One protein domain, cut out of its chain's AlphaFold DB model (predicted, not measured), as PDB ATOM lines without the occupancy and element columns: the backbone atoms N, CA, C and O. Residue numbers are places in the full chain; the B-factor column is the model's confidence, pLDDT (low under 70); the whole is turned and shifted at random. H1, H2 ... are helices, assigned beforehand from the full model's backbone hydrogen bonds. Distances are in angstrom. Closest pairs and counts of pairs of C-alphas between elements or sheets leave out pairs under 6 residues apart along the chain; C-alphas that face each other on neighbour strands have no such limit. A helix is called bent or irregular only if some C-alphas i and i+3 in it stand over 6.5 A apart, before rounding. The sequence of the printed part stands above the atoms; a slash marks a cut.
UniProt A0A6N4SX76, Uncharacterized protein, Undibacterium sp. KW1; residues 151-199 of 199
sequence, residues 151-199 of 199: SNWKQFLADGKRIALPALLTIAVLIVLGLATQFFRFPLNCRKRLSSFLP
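This is residues 151 to 199 of the 199 residues of an uncharacterized protein of Undibacterium sp. KW1 (UniProt A0A6N4SX76). The model is a wide, open V: one long bent helix, H1, makes one arm, and a thin tail with the short helix H2 in it makes the other. The chain turns between the arms near residues 181 to 185, and there is no packed core. The printed part has 49 residues with two named helices, H1 then H2, and no named strand; the class is all helix. It is extended, with a radius of gyration of the C-alphas of 19.3 A, and flat, spanning 56 by 30 by 11 A.

H1, residues 153 to 180, was assigned as one helix by its hydrogen bonds but is bent: C-alphas 162 and 165 are 6.9 A apart. Its arm H1a, residues 153 to 162, begins with C-alpha 153 at (178.097, 215.394, 177.746) and is 14.3 A long from first to last C-alpha. Residues 163 and 164 belong to neither arm. H1b, residues 165 to 180, is 22.0 A long and ends with C-alpha 180 at (168.794, 202.153, 142.763). H2, residues 190 to 194, ends with C-alpha 194 at (193.058, 186.264, 147.900). H2 is neither bent nor irregular, but only just: C-alphas 191 and 194 are 6.1 A apart.

H1a and H1b stand at a steep tilt of 48 degrees. H2 is apart from H1a and from H1b. In H1a and H1b every O i to N i+4 pair is within hydrogen-bond range; in H2 0 of 1 is, and 0 of 2 O i to N i+3 pairs. Residues 151 to 174, 177 to 182 and 185 to 199 stand free.

The C-alphas of Ser 151 and Pro 199, the chain's last residue, are the two farthest apart, at 56.2 A. The printed part has no cut. The link from H1 to H2, 9 residues, is short. The mean pLDDT of the printed part is 79.9, and residues 186 to 199 are under 70.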
ATOM      1  N   SER A 151     178.709 222.181 175.487       80.12
ATOM      2  CA  SER A 151     179.439 222.441 176.734       80.12
ATOM      3  C   SER A 151     179.473 221.237 177.678       80.12
ATOM      4  O   SER A 151     180.323 221.169 178.564       80.12
ATOM      5  N   ASN A 152     178.558 220.274 177.516       89.50
ATOM      6  CA  ASN A 152     178.387 219.162 178.453       89.50
ATOM      7  C   ASN A 152     178.020 217.863 177.725       89.50
ATOM      8  O   ASN A 152     177.263 217.867 176.756       89.50
ATOM      9  N   TRP A 153     178.434 216.720 178.283       88.69
ATOM     10  CA  TRP A 153     178.097 215.394 177.746       88.69
ATOM     11  C   TRP A 153     176.584 215.130 177.655       88.69
ATOM     12  O   TRP A 153     176.099 214.533 176.698       88.69
ATOM     13  N   LYS A 154     175.803 215.631 178.622       91.00
ATOM     14  CA  LYS A 154     174.334 215.524 178.594       91.00
ATOM     15  C   LYS A 154     173.731 216.243 177.383       91.00
ATOM     16  O   LYS A 154     172.826 215.705 176.753       91.00
ATOM     17  N   GLN A 155     174.249 217.428 177.054       88.31
ATOM     18  CA  GLN A 155     173.824 218.191 175.881       88.31
ATOM     19  C   GLN A 155     174.230 217.465 174.594       88.31
ATOM     20  O   GLN A 155     173.391 217.303 173.717       88.31
ATOM     21  N   PHE A 156     175.455 216.928 174.534       87.94
ATOM     22  CA  PHE A 156     175.921 216.116 173.405       87.94
ATOM     23  C   PHE A 156     174.977 214.943 173.107       87.94
ATOM     24  O   PHE A 156     174.542 214.768 171.971       87.94
ATOM     25  N   LEU A 157     174.603 214.170 174.133       91.38
ATOM     26  CA  LEU A 157     173.670 213.053 173.977       91.38
ATOM     27  C   LEU A 157     172.264 213.517 173.571       91.38
ATOM     28  O   LEU A 157     171.606 212.846 172.777       91.38
ATOM     29  N   ALA A 158     171.783 214.634 174.123       90.25
ATOM     30  CA  ALA A 158     170.462 215.170 173.803       90.25
ATOM     31  C   ALA A 158     170.379 215.649 172.345       90.25
ATOM     32  O   ALA A 158     169.458 215.259 171.625       90.25
ATOM     33  N   ASP A 159     171.356 216.434 171.894       88.50
ATOM     34  CA  ASP A 159     171.426 216.917 170.513       88.50
ATOM     35  C   ASP A 159     171.714 215.769 169.538       88.50
ATOM     36  O   ASP A 159     171.084 215.682 168.484       88.50
ATOM     37  N   GLY A 160     172.551 214.805 169.937       88.25
ATOM     38  CA  GLY A 160     172.779 213.570 169.192       88.25
ATOM     39  C   GLY A 160     171.486 212.792 168.945       88.25
ATOM     40  O   GLY A 160     171.215 212.409 167.811       88.25
ATOM     41  N   LYS A 161     170.628 212.626 169.962       92.12
ATOM     42  CA  LYS A 161     169.317 211.970 169.800       92.12
ATOM     43  C   LYS A 161     168.383 212.735 168.861       92.12
ATOM     44  O   LYS A 161     167.674 212.106 168.078       92.12
ATOM     45  N   ARG A 162     168.386 214.072 168.918       90.75
ATOM     46  CA  ARG A 162     167.567 214.928 168.036       90.75
ATOM     47  C   ARG A 162     167.981 214.802 166.572       90.75
ATOM     48  O   ARG A 162     167.120 214.784 165.698       90.75
ATOM     49  N   ILE A 163     169.284 214.708 166.315       92.38
ATOM     50  CA  ILE A 163     169.842 214.655 164.958       92.38
ATOM     51  C   ILE A 163     169.904 213.214 164.426       92.38
ATOM     52  O   ILE A 163     169.880 213.020 163.212       92.38
ATOM     53  N   ALA A 164     169.916 212.199 165.299       93.38
ATOM     54  CA  ALA A 164     170.068 210.794 164.918       93.38
ATOM     55  C   ALA A 164     169.042 210.339 163.875       93.38
ATOM     56  O   ALA A 164     169.431 209.785 162.852       93.38
ATOM     57  N   LEU A 165     167.746 210.590 164.099       94.31
ATOM     58  CA  LEU A 165     166.709 210.154 163.160       94.31
ATOM     59  C   LEU A 165     166.830 210.864 161.795       94.31
ATOM     60  O   LEU A 165     166.939 210.154 160.795       94.31
ATOM     61  N   PRO A 166     166.892 212.210 161.705       93.75
ATOM     62  CA  PRO A 166     167.143 212.892 160.434       93.75
ATOM     63  C   PRO A 166     168.421 212.427 159.726       93.75
ATOM     64  O   PRO A 166     168.408 212.219 158.512       93.75
ATOM     65  N   ALA A 167     169.516 212.225 160.464       92.62
ATOM     66  CA  ALA A 167     170.783 211.771 159.901       92.62
ATOM     67  C   ALA A 167     170.674 210.349 159.331       92.62
ATOM     68  O   ALA A 167     171.072 210.120 158.191       92.62
ATOM     69  N   LEU A 168     170.083 209.415 160.082       95.81
ATOM     70  CA  LEU A 168     169.864 208.038 159.635       95.81
ATOM     71  C   LEU A 168     168.940 207.979 158.422       95.81
ATOM     72  O   LEU A 168     169.250 207.269 157.471       95.81
ATOM     73  N   LEU A 169     167.846 208.745 158.423       96.25
ATOM     74  CA  LEU A 169     166.946 208.832 157.273       96.25
ATOM     75  C   LEU A 169     167.669 209.388 156.046       96.25
ATOM     76  O   LEU A 169     167.544 208.825 154.963       96.25
ATOM     77  N   THR A 170     168.472 210.439 156.213       94.50
ATOM     78  CA  THR A 170     169.256 211.017 155.113       94.50
ATOM     79  C   THR A 170     170.243 209.995 154.551       94.50
ATOM     80  O   THR A 170     170.282 209.781 153.341       94.50
ATOM     81  N   ILE A 171     170.996 209.308 155.414       94.81
ATOM     82  CA  ILE A 171     171.939 208.258 155.005       94.81
ATOM     83  C   ILE A 171     171.200 207.120 154.291       94.81
ATOM     84  O   ILE A 171     171.619 206.710 153.212       94.81
ATOM     85  N   ALA A 172     170.090 206.636 154.854       95.31
ATOM     86  CA  ALA A 172     169.306 205.550 154.276       95.31
ATOM     87  C   ALA A 172     168.768 205.916 152.888       95.31
ATOM     88  O   ALA A 172     168.939 205.145 151.945       95.31
ATOM     89  N   VAL A 173     168.187 207.109 152.735       96.06
ATOM     90  CA  VAL A 173     167.695 207.610 151.445       96.06
ATOM     91  C   VAL A 173     168.833 207.699 150.427       96.06
ATOM     92  O   VAL A 173     168.679 207.216 149.307       96.06
ATOM     93  N   LEU A 174     169.992 208.246 150.804       94.56
ATOM     94  CA  LEU A 174     171.145 208.348 149.905       94.56
ATOM     95  C   LEU A 174     171.702 206.976 149.499       94.56
ATOM     96  O   LEU A 174     172.062 206.789 148.338       94.56
ATOM     97  N   ILE A 175     171.738 206.006 150.418       92.62
ATOM     98  CA  ILE A 175     172.145 204.627 150.114       92.62
ATOM     99  C   ILE A 175     171.155 203.981 149.146       92.62
ATOM    100  O   ILE A 175     171.577 203.432 148.130       92.62
ATOM    101  N   VAL A 176     169.849 204.067 149.422       93.19
ATOM    102  CA  VAL A 176     168.806 203.491 148.560       93.19
ATOM    103  C   VAL A 176     168.868 204.102 147.163       93.19
ATOM    104  O   VAL A 176     168.872 203.363 146.184       93.19
ATOM    105  N   LEU A 177     168.989 205.426 147.055       93.88
ATOM    106  CA  LEU A 177     169.135 206.109 145.768       93.88
ATOM    107  C   LEU A 177     170.426 205.703 145.047       93.88
ATOM    108  O   LEU A 177     170.396 205.427 143.848       93.88
ATOM    109  N   GLY A 178     171.551 205.619 145.757       90.56
ATOM    110  CA  GLY A 178     172.829 205.187 145.187       90.56
ATOM    111  C   GLY A 178     172.818 203.734 144.694       90.56
ATOM    112  O   GLY A 178     173.409 203.430 143.659       90.56
ATOM    113  N   LEU A 179     172.107 202.842 145.388       90.19
ATOM    114  CA  LEU A 179     171.889 201.458 144.955       90.19
ATOM    115  C   LEU A 179     170.911 201.383 143.773       90.19
ATOM    116  O   LEU A 179     171.189 200.699 142.789       90.19
ATOM    117  N   ALA A 180     169.797 202.118 143.827       91.00
ATOM    118  CA  ALA A 180     168.794 202.153 142.763       91.00
ATOM    119  C   ALA A 180     169.373 202.690 141.444       91.00
ATOM    120  O   ALA A 180     169.080 202.165 140.375       91.00
ATOM    121  N   THR A 181     170.256 203.687 141.522       89.94
ATOM    122  CA  THR A 181     170.961 204.259 140.363       89.94
ATOM    123  C   THR A 181     172.188 203.453 139.929       89.94
ATOM    124  O   THR A 181     172.845 203.831 138.962       89.94
ATOM    125  N   GLN A 182     172.513 202.347 140.616       82.12
ATOM    126  CA  GLN A 182     173.711 201.527 140.371       82.12
ATOM    127  C   GLN A 182     175.034 202.304 140.504       82.12
ATOM    128  O   GLN A 182     176.065 201.889 139.964       82.12
ATOM    129  N   PHE A 183     175.012 203.417 141.242       81.06
ATOM    130  CA  PHE A 183     176.189 204.224 141.544       81.06
ATOM    131  C   PHE A 183     177.093 203.518 142.565       81.06
ATOM    132  O   PHE A 183     178.316 203.537 142.436       81.06
ATOM    133  N   PHE A 184     176.498 202.831 143.547       79.44
ATOM    134  CA  PHE A 184     177.225 201.957 144.467       79.44
ATOM    135  C   PHE A 184     177.223 200.515 143.957       79.44
ATOM    136  O   PHE A 184     176.235 199.793 144.087       79.44
ATOM    137  N   ARG A 185     178.357 200.081 143.399       72.44
ATOM    138  CA  ARG A 185     178.617 198.674 143.080       72.44
ATOM    139  C   ARG A 185     179.486 198.084 144.181       72.44
ATOM    140  O   ARG A 185     180.644 198.457 144.314       72.44
ATOM    141  N   PHE A 186     178.930 197.168 144.964       68.12
ATOM    142  CA  PHE A 186     179.698 196.399 145.937       68.12
ATOM    143  C   PHE A 186     180.183 195.113 145.262       68.12
ATOM    144  O   PHE A 186     179.371 194.207 145.049       68.12
ATOM    145  N   PRO A 187     181.471 194.989 144.889       62.19
ATOM    146  CA  PRO A 187     181.988 193.723 144.401       62.19
ATOM    147  C   PRO A 187     182.006 192.731 145.569       62.19
ATOM    148  O   PRO A 187     182.949 192.677 146.351       62.19
ATOM    149  N   LEU A 188     180.973 191.893 145.674       58.06
ATOM    150  CA  LEU A 188     180.891 190.791 146.648       58.06
ATOM    151  C   LEU A 188     181.961 189.697 146.407       58.06
ATOM    152  O   LEU A 188     182.005 188.688 147.105       58.06
ATOM    153  N   ASN A 189     182.850 189.890 145.427       52.72
ATOM    154  CA  ASN A 189     183.817 188.913 144.938       52.72
ATOM    155  C   ASN A 189     185.210 189.020 145.597       52.72
ATOM    156  O   ASN A 189     186.204 188.592 145.007       52.72
ATOM    157  N   CYS A 190     185.302 189.528 146.835       51.94
ATOM    158  CA  CYS A 190     186.551 189.558 147.621       51.94
ATOM    159  C   CYS A 190     187.219 188.175 147.774       51.94
ATOM    160  O   CYS A 190     188.411 188.092 148.059       51.94
ATOM    161  N   ARG A 191     186.487 187.076 147.540       50.47
ATOM    162  CA  ARG A 191     187.010 185.708 147.652       50.47
ATOM    163  C   ARG A 191     188.004 185.325 146.548       50.47
ATOM    164  O   ARG A 191     188.873 184.504 146.808       50.47
ATOM    165  N   LYS A 192     187.915 185.902 145.341       50.16
ATOM    166  CA  LYS A 192     188.777 185.505 144.203       50.16
ATOM    167  C   LYS A 192     190.141 186.203 144.165       50.16
ATOM    168  O   LYS A 192     191.048 185.704 143.511       50.16
ATOM    169  N   ARG A 193     190.306 187.337 144.856       49.62
ATOM    170  CA  ARG A 193     191.566 188.104 144.846       49.62
ATOM    171  C   ARG A 193     192.580 187.594 145.878       49.62
ATOM    172  O   ARG A 193     193.768 187.777 145.685       49.62
ATOM    173  N   LEU A 194     192.147 186.897 146.932       51.31
ATOM    174  CA  LEU A 194     193.058 186.264 147.900       51.31
ATOM    175  C   LEU A 194     193.779 185.031 147.326       51.31
ATOM    176  O   LEU A 194     194.926 184.786 147.680       51.31
ATOM    177  N   SER A 195     193.161 184.300 146.390       52.84
ATOM    178  CA  SER A 195     193.784 183.140 145.732       52.84
ATOM    179  C   SER A 195     194.813 183.501 144.655       52.84
ATOM    180  O   SER A 195     195.490 182.612 144.165       52.84
ATOM    181  N   SER A 196     194.932 184.776 144.265       55.34
ATOM    182  CA  SER A 196     195.970 185.254 143.337       55.34
ATOM    183  C   SER A 196     197.188 185.868 144.043       55.34
ATOM    184  O   SER A 196     198.122 186.289 143.370       55.34
ATOM    185  N   PHE A 197     197.161 185.970 145.378       56.31
ATOM    186  CA  PHE A 197     198.263 186.488 146.207       56.31
ATOM    187  C   PHE A 197     198.883 185.427 147.129       56.31
ATOM    188  O   PHE A 197     199.852 185.723 147.825       56.31
ATOM    189  N   LEU A 198     198.347 184.205 147.138       47.50
ATOM    190  CA  LEU A 198     199.010 183.044 147.721       47.50
ATOM    191  C   LEU A 198     199.695 182.278 146.575       47.50
ATOM    192  O   LEU A 198     199.012 182.019 145.581       47.50
ATOM    193  N   PRO A 199     201.009 182.002 146.666       51.03
ATOM    194  CA  PRO A 199     201.734 181.213 145.672       51.03
ATOM    195  C   PRO A 199     201.229 179.768 145.589       51.03
ATOM    196  O   PRO A 199     200.721 179.252 146.614       51.03
TER     197      PRO A 199